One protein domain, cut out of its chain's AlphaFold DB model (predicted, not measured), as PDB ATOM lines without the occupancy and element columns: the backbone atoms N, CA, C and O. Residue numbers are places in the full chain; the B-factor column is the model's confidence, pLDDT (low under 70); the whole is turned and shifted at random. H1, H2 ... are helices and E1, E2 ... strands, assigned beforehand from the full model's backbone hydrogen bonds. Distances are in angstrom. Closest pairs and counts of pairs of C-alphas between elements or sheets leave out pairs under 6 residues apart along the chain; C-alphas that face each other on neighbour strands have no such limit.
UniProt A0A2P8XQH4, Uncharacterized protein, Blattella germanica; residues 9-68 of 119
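AT A GLANCE: This is residues 9 to 68 of the 119 residues of an uncharacterized protein of Blattella germanica (UniProt A0A2P8XQH4). Little regular structure is present: a small hairpin, E1 and E2, sits with the short helix H1 at one end of a long, thin outline, and a thread with no named element, residues 30 to 40, turns near residue 34 and leads to loose loops, residues 41 to 68, at the other end. The printed part has 60 residues with one named helix and two named strands in the order H1, E1, E2; the sheet E1 - E2 is antiparallel. The class is mixed, with 14 residues in named elements. The whole is extended, with a radius of gyration of the C-alphas of 18.9 A and spans of 55 by 25 by 14 A.

IN THESE COORDINATES: E1 is residues 22 to 24 and E2 residues 27 to 29, ending at C-alpha 29 (164.751, 115.624, 113.978). H1, residues 10 to 17, is 10.9 A long and begins at C-alpha 10 (154.098, 131.402, 108.589).

HOW THE PARTS SIT: E1 and E2 form a hairpin, antiparallel at 146 degrees; N 22 and O 29 are 2.7 A apart, within hydrogen-bond range. The closest C-alphas of H1 and E1, Gln 16 and Ile 22, are 6.5 A apart. H1 and E2 are apart. In H1 every O i to N i+4 pair is within hydrogen-bond range.

THE WHOLE: The two C-alphas farthest apart, Asn 25 and Ile 68, are 56.9 A apart. The printed part has no cut. Both links are tight. Residues 9 to 18 and residue 20 have pLDDT under 70.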
ATOM      1  N   ASN A   9     154.136 129.187 104.417       65.00
ATOM      2  CA  ASN A   9     153.066 129.432 105.389       65.00
ATOM      3  C   ASN A   9     153.646 129.749 106.794       65.00
ATOM      4  O   ASN A   9     154.166 128.849 107.469       65.00
ATOM      5  N   PRO A  10     153.519 130.993 107.305       67.94
ATOM      6  CA  PRO A  10     154.098 131.402 108.589       67.94
ATOM      7  C   PRO A  10     153.509 130.647 109.791       67.94
ATOM      8  O   PRO A  10     154.153 130.549 110.840       67.94
ATOM      9  N   THR A  11     152.306 130.084 109.658       68.56
ATOM     10  CA  THR A  11     151.673 129.278 110.707       68.56
ATOM     11  C   THR A  11     152.295 127.883 110.795       68.56
ATOM     12  O   THR A  11     152.579 127.421 111.899       68.56
ATOM     13  N   LEU A  12     152.603 127.246 109.656       67.81
ATOM     14  CA  LEU A  12     153.308 125.954 109.616       67.81
ATOM     15  C   LEU A  12     154.725 126.070 110.195       67.81
ATOM     16  O   LEU A  12     155.149 125.219 110.979       67.81
ATOM     17  N   ARG A  13     155.411 127.179 109.897       67.25
ATOM     18  CA  ARG A  13     156.760 127.477 110.401       67.25
ATOM     19  C   ARG A  13     156.808 127.529 111.934       67.25
ATOM     20  O   ARG A  13     157.692 126.932 112.541       67.25
ATOM     21  N   ARG A  14     155.821 128.169 112.577       66.19
ATOM     22  CA  ARG A  14     155.698 128.198 114.050       66.19
ATOM     23  C   ARG A  14     155.425 126.814 114.640       66.19
ATOM     24  O   ARG A  14     156.026 126.459 115.649       66.19
ATOM     25  N   VAL A  15     154.561 126.024 114.001       69.69
ATOM     26  CA  VAL A  15     154.209 124.669 114.458       69.69
ATOM     27  C   VAL A  15     155.393 123.703 114.348       69.69
ATOM     28  O   VAL A  15     155.528 122.823 115.191       69.69
ATOM     29  N   GLN A  16     156.282 123.869 113.366       65.50
ATOM     30  CA  GLN A  16     157.481 123.033 113.214       65.50
ATOM     31  C   GLN A  16     158.631 123.401 114.161       65.50
ATOM     32  O   GLN A  16     159.423 122.524 114.504       65.50
ATOM     33  N   LEU A  17     158.722 124.664 114.589       68.56
ATOM     34  CA  LEU A  17     159.786 125.158 115.477       68.56
ATOM     35  C   LEU A  17     159.431 125.077 116.972       68.56
ATOM     36  O   LEU A  17     160.330 125.073 117.807       68.56
ATOM     37  N   ALA A  18     158.141 125.007 117.321       65.31
ATOM     38  CA  ALA A  18     157.664 124.915 118.704       65.31
ATOM     39  C   ALA A  18     157.937 123.572 119.436       65.31
ATOM     40  O   ALA A  18     158.232 123.611 120.632       65.31
ATOM     41  N   PRO A  19     157.823 122.381 118.809       70.31
ATOM     42  CA  PRO A  19     158.063 121.109 119.490       70.31
ATOM     43  C   PRO A  19     159.567 120.783 119.621       70.31
ATOM     44  O   PRO A  19     160.380 121.261 118.833       70.31
ATOM     45  N   PRO A  20     159.964 119.884 120.548       67.69
ATOM     46  CA  PRO A  20     161.367 119.495 120.779       67.69
ATOM     47  C   PRO A  20     162.044 118.790 119.584       67.69
ATOM     48  O   PRO A  20     163.235 118.473 119.642       67.69
ATOM     49  N   GLY A  21     161.290 118.522 118.516       72.81
ATOM     50  CA  GLY A  21     161.742 117.972 117.247       72.81
ATOM     51  C   GLY A  21     160.566 117.516 116.378       72.81
ATOM     52  O   GLY A  21     159.510 117.128 116.878       72.81
ATOM     53  N   ILE A  22     160.759 117.550 115.065       81.62
ATOM     54  CA  ILE A  22     159.835 117.052 114.048       81.62
ATOM     55  C   ILE A  22     159.970 115.527 113.978       81.62
ATOM     56  O   ILE A  22     161.071 115.001 113.810       81.62
ATOM     57  N   LYS A  23     158.854 114.804 114.104       82.44
ATOM     58  CA  LYS A  23     158.814 113.343 113.950       82.44
ATOM     59  C   LYS A  23     158.753 112.985 112.463       82.44
ATOM     60  O   LYS A  23     157.781 113.319 111.794       82.44
ATOM     61  N   LEU A  24     159.773 112.294 111.966       82.25
ATOM     62  CA  LEU A  24     159.850 111.739 110.616       82.25
ATOM     63  C   LEU A  24     159.991 110.215 110.727       82.25
ATOM     64  O   LEU A  24     161.071 109.701 111.029       82.25
ATOM     65  N   ASN A  25     158.891 109.495 110.502       84.06
ATOM     66  CA  ASN A  25     158.782 108.044 110.688       84.06
ATOM     67  C   ASN A  25     159.280 107.602 112.079       84.06
ATOM     68  O   ASN A  25     158.681 107.937 113.098       84.06
ATOM     69  N   TRP A  26     160.395 106.872 112.123       88.56
ATOM     70  CA  TRP A  26     161.032 106.355 113.335       88.56
ATOM     71  C   TRP A  26     162.131 107.275 113.900       88.56
ATOM     72  O   TRP A  26     162.858 106.870 114.808       88.56
ATOM     73  N   LYS A  27     162.298 108.500 113.379       81.88
ATOM     74  CA  LYS A  27     163.301 109.470 113.854       81.88
ATOM     75  C   LYS A  27     162.673 110.790 114.287       81.88
ATOM     76  O   LYS A  27     161.721 111.277 113.687       81.88
ATOM     77  N   ILE A  28     163.252 111.396 115.320       82.94
ATOM     78  CA  ILE A  28     162.925 112.753 115.772       82.94
ATOM     79  C   ILE A  28     164.071 113.673 115.345       82.94
ATOM     80  O   ILE A  28     165.209 113.479 115.771       82.94
ATOM     81  N   CYS A  29     163.779 114.670 114.512       81.19
ATOM     82  CA  CYS A  29     164.751 115.624 113.978       81.19
ATOM     83  C   CYS A  29     164.532 117.007 114.596       81.19
ATOM     84  O   CYS A  29     163.431 117.546 114.538       81.19
ATOM     85  N   ARG A  30     165.572 117.626 115.161       78.12
ATOM     86  CA  ARG A  30     165.470 119.006 115.659       78.12
ATOM     87  C   ARG A  30     165.562 119.980 114.491       78.12
ATOM     88  O   ARG A  30     166.581 120.009 113.808       78.12
ATOM     89  N   ALA A  31     164.514 120.768 114.283       75.25
ATOM     90  CA  ALA A  31     164.540 121.863 113.327       75.25
ATOM     91  C   ALA A  31     165.151 123.106 113.981       75.25
ATOM     92  O   ALA A  31     164.870 123.413 115.138       75.25
ATOM     93  N   LYS A  32     166.005 123.800 113.233       75.06
ATOM     94  CA  LYS A  32     166.526 125.126 113.567       75.06
ATOM     95  C   LYS A  32     166.172 126.040 112.405       75.06
ATOM     96  O   LYS A  32     166.308 125.636 111.255       75.06
ATOM     97  N   ASP A  33     165.712 127.241 112.706       78.19
ATOM     98  CA  ASP A  33     165.325 128.261 111.727       78.19
ATOM     99  C   ASP A  33     166.459 129.218 111.357       78.19
ATOM    100  O   ASP A  33     166.279 130.096 110.515       78.19
ATOM    101  N   TYR A  34     167.630 129.039 111.959       80.00
ATOM    102  CA  TYR A  34     168.809 129.840 111.688       80.00
ATOM    103  C   TYR A  34     169.878 129.017 110.975       80.00
ATOM    104  O   TYR A  34     170.107 127.839 111.265       80.00
ATOM    105  N   ILE A  35     170.589 129.681 110.069       80.06
ATOM    106  CA  ILE A  35     171.819 129.157 109.491       80.06
ATOM    107  C   ILE A  35     172.961 129.667 110.362       80.06
ATOM    108  O   ILE A  35     173.169 130.871 110.495       80.06
ATOM    109  N   ALA A  36     173.697 128.747 110.980       82.75
ATOM    110  CA  ALA A  36     174.928 129.100 111.665       82.75
ATOM    111  C   ALA A  36     176.005 129.384 110.614       82.75
ATOM    112  O   ALA A  36     176.424 128.477 109.894       82.75
ATOM    113  N   VAL A  37     176.444 130.637 110.524       88.12
ATOM    114  CA  VAL A  37     177.538 131.030 109.637       88.12
ATOM    115  C   VAL A  37     178.796 131.237 110.471       88.12
ATOM    116  O   VAL A  37     178.817 132.036 111.403       88.12
ATOM    117  N   THR A  38     179.854 130.509 110.130       91.69
ATOM    118  CA  THR A  38     181.169 130.689 110.748       91.69
ATOM    119  C   THR A  38     181.854 131.897 110.121       91.69
ATOM    120  O   THR A  38     182.138 131.862 108.924       91.69
ATOM    121  N   LEU A  39     182.116 132.931 110.923       91.06
ATOM    122  CA  LEU A  39     182.896 134.114 110.550       91.06
ATOM    123  C   LEU A  39     184.325 133.995 111.094       91.06
ATOM    124  O   LEU A  39     184.533 133.692 112.273       91.06
ATOM    125  N   CYS A  40     185.310 134.274 110.249       93.81
ATOM    126  CA  CYS A  40     186.704 134.364 110.643       93.81
ATOM    127  C   CYS A  40     187.029 135.785 111.114       93.81
ATOM    128  O   CYS A  40     187.008 136.725 110.329       93.81
ATOM    129  N   PHE A  41     187.416 135.957 112.378       91.81
ATOM    130  CA  PHE A  41     187.769 137.279 112.910       91.81
ATOM    131  C   PHE A  41     189.141 137.798 112.449       91.81
ATOM    132  O   PHE A  41     189.482 138.941 112.750       91.81
ATOM    133  N   LYS A  42     189.935 136.973 111.749       91.31
ATOM    134  CA  LYS A  42     191.214 137.393 111.158       91.31
ATOM    135  C   LYS A  42     190.992 138.086 109.814       91.31
ATOM    136  O   LYS A  42     191.393 139.231 109.665       91.31
ATOM    137  N   CYS A  43     190.312 137.420 108.883       92.06
ATOM    138  CA  CYS A  43     190.102 137.923 107.523       92.06
ATOM    139  C   CYS A  43     188.724 138.544 107.262       92.06
ATOM    140  O   CYS A  43     188.540 139.189 106.238       92.06
ATOM    141  N   GLN A  44     187.762 138.363 108.173       93.19
ATOM    142  CA  GLN A  44     186.345 138.723 108.007       93.19
ATOM    143  C   GLN A  44     185.598 137.917 106.926       93.19
ATOM    144  O   GLN A  44     184.480 138.267 106.555       93.19
ATOM    145  N   GLU A  45     186.164 136.802 106.455       91.12
ATOM    146  CA  GLU A  45     185.480 135.877 105.545       91.12
ATOM    147  C   GLU A  45     184.691 134.797 106.293       91.12
ATOM    148  O   GLU A  45     184.922 134.498 107.467       91.12
ATOM    149  N   PHE A  46     183.768 134.158 105.578       91.88
ATOM    150  CA  PHE A  46     182.999 133.037 106.097       91.88
ATOM    151  C   PHE A  46     183.692 131.686 105.844       91.88
ATOM    152  O   PHE A  46     184.657 131.594 105.087       91.88
ATOM    153  N   LYS A  47     183.135 130.611 106.419       90.69
ATOM    154  CA  LYS A  47     183.496 129.182 106.217       90.69
ATOM    155  C   LYS A  47     184.631 128.642 107.089       90.69
ATOM    156  O   LYS A  47     184.820 127.430 107.130       90.69
ATOM    157  N   HIS A  48     185.347 129.491 107.817       93.62
ATOM    158  CA  HIS A  48     186.417 129.052 108.710       93.62
ATOM    159  C   HIS A  48     186.528 129.951 109.944       93.62
ATOM    160  O   HIS A  48     185.978 131.046 109.986       93.62
ATOM    161  N   ILE A  49     187.232 129.463 110.964       94.19
ATOM    162  CA  ILE A  49     187.601 130.241 112.152       94.19
ATOM    163  C   ILE A  49     189.060 130.689 112.042       94.19
ATOM    164  O   ILE A  49     189.843 130.056 111.336       94.19
ATOM    165  N   SER A  50     189.461 131.708 112.809       92.19
ATOM    166  CA  SER A  50     190.812 132.292 112.755       92.19
ATOM    167  C   SER A  50     191.955 131.279 112.903       92.19
ATOM    168  O   SER A  50     193.006 131.468 112.305       92.19
ATOM    169  N   LYS A  51     191.744 130.178 113.643       92.31
ATOM    170  CA  LYS A  51     192.728 129.089 113.807       92.31
ATOM    171  C   LYS A  51     193.098 128.398 112.485       92.31
ATOM    172  O   LYS A  51     194.201 127.883 112.365       92.31
ATOM    173  N   TYR A  52     192.179 128.367 111.523       94.69
ATOM    174  CA  TYR A  52     192.357 127.715 110.221       94.69
ATOM    175  C   TYR A  52     192.454 128.734 109.076       94.69
ATOM    176  O   TYR A  52     192.238 128.384 107.919       94.69
ATOM    177  N   CYS A  53     192.723 130.004 109.392       94.06
ATOM    178  CA  CYS A  53     192.863 131.054 108.394       94.06
ATOM    179  C   CYS A  53     194.245 130.978 107.735       94.06
ATOM    180  O   CYS A  53     195.255 130.921 108.433       94.06
ATOM    181  N   GLN A  54     194.273 130.983 106.401       93.31
ATOM    182  CA  GLN A  54     195.507 130.956 105.606       93.31
ATOM    183  C   GLN A  54     196.021 132.353 105.234       93.31
ATOM    184  O   GLN A  54     197.142 132.470 104.758       93.31
ATOM    185  N   GLN A  55     195.219 133.406 105.425       88.75
ATOM    186  CA  GLN A  55     195.694 134.774 105.229       88.75
ATOM    187  C   GLN A  55     196.604 135.168 106.384       88.75
ATOM    188  O   GLN A  55     196.240 134.970 107.545       88.75
ATOM    189  N   ASP A  56     197.766 135.737 106.073       86.56
ATOM    190  CA  ASP A  56     198.702 136.247 107.074       86.56
ATOM    191  C   ASP A  56     198.242 137.586 107.651       86.56
ATOM    192  O   ASP A  56     198.265 137.756 108.875       86.56
ATOM    193  N   ASP A  57     197.726 138.464 106.792       86.81
ATOM    194  CA  ASP A  57     197.243 139.785 107.173       86.81
ATOM    195  C   ASP A  57     195.914 139.722 107.929       86.81
ATOM    196  O   ASP A  57     195.051 138.872 107.692       86.81
ATOM    197  N   GLN A  58     195.750 140.652 108.869       89.00
ATOM    198  CA  GLN A  58     194.511 140.828 109.610       89.00
ATOM    199  C   GLN A  58     193.696 141.972 108.997       89.00
ATOM    200  O   GLN A  58     194.209 143.062 108.744       89.00
ATOM    201  N   SER A  59     192.403 141.735 108.812       91.00
ATOM    202  CA  SER A  59     191.429 142.742 108.397       91.00
ATOM    203  C   SER A  59     190.828 143.444 109.618       91.00
ATOM    204  O   SER A  59     190.657 142.854 110.690       91.00
ATOM    205  N   CYS A  60     190.461 144.714 109.462       87.94
ATOM    206  CA  CYS A  60     189.790 145.494 110.495       87.94
ATOM    207  C   CYS A  60     188.442 144.860 110.862       87.94
ATOM    208  O   CYS A  60     187.606 144.621 109.995       87.94
ATOM    209  N   SER A  61     188.180 144.646 112.151       87.38
ATOM    210  CA  SER A  61     186.912 144.070 112.623       87.38
ATOM    211  C   SER A  61     185.702 144.986 112.440       87.38
ATOM    212  O   SER A  61     184.574 144.509 112.470       87.38
ATOM    213  N   ASN A  62     185.924 146.290 112.257       88.81
ATOM    214  CA  ASN A  62     184.844 147.262 112.114       88.81
ATOM    215  C   ASN A  62     184.480 147.541 110.649       88.81
ATOM    216  O   ASN A  62     183.319 147.776 110.341       88.81
ATOM    217  N   CYS A  63     185.465 147.536 109.741       90.75
ATOM    218  CA  CYS A  63     185.249 147.888 108.332       90.75
ATOM    219  C   CYS A  63     185.723 146.836 107.320       90.75
ATOM    220  O   CYS A  63     185.617 147.083 106.123       90.75
ATOM    221  N   ALA A  64     186.280 145.704 107.766       89.25
ATOM    222  CA  ALA A  64     186.892 144.662 106.928       89.25
ATOM    223  C   ALA A  64     188.029 145.139 105.996       89.25
ATOM    224  O   ALA A  64     188.515 144.372 105.170       89.25
ATOM    225  N   GLY A  65     188.496 146.383 106.144       88.25
ATOM    226  CA  GLY A  65     189.636 146.915 105.400       88.25
ATOM    227  C   GLY A  65     190.968 146.313 105.848       88.25
ATOM    228  O   GLY A  65     191.100 145.857 106.985       88.25
ATOM    229  N   SER A  66     191.966 146.349 104.965       86.44
ATOM    230  CA  SER A  66     193.336 145.922 105.275       86.44
ATOM    231  C   SER A  66     193.921 146.770 106.409       86.44
ATOM    232  O   SER A  66     193.864 148.003 106.368       86.44
ATOM    233  N   LEU A  67     194.465 146.113 107.438       83.81
ATOM    234  CA  LEU A  67     195.209 146.801 108.486       83.81
ATOM    235  C   LEU A  67     196.623 147.085 107.984       83.81
ATOM    236  O   LEU A  67     197.428 146.181 107.782       83.81
ATOM    237  N   ILE A  68     196.944 148.364 107.826       81.06
ATOM    238  CA  ILE A  68     198.323 148.800 107.616       81.06
ATOM    239  C   ILE A  68     199.039 148.725 108.971       81.06
ATOM    240  O   ILE A  68     198.431 148.986 110.012       81.06
TER     241      ILE A  68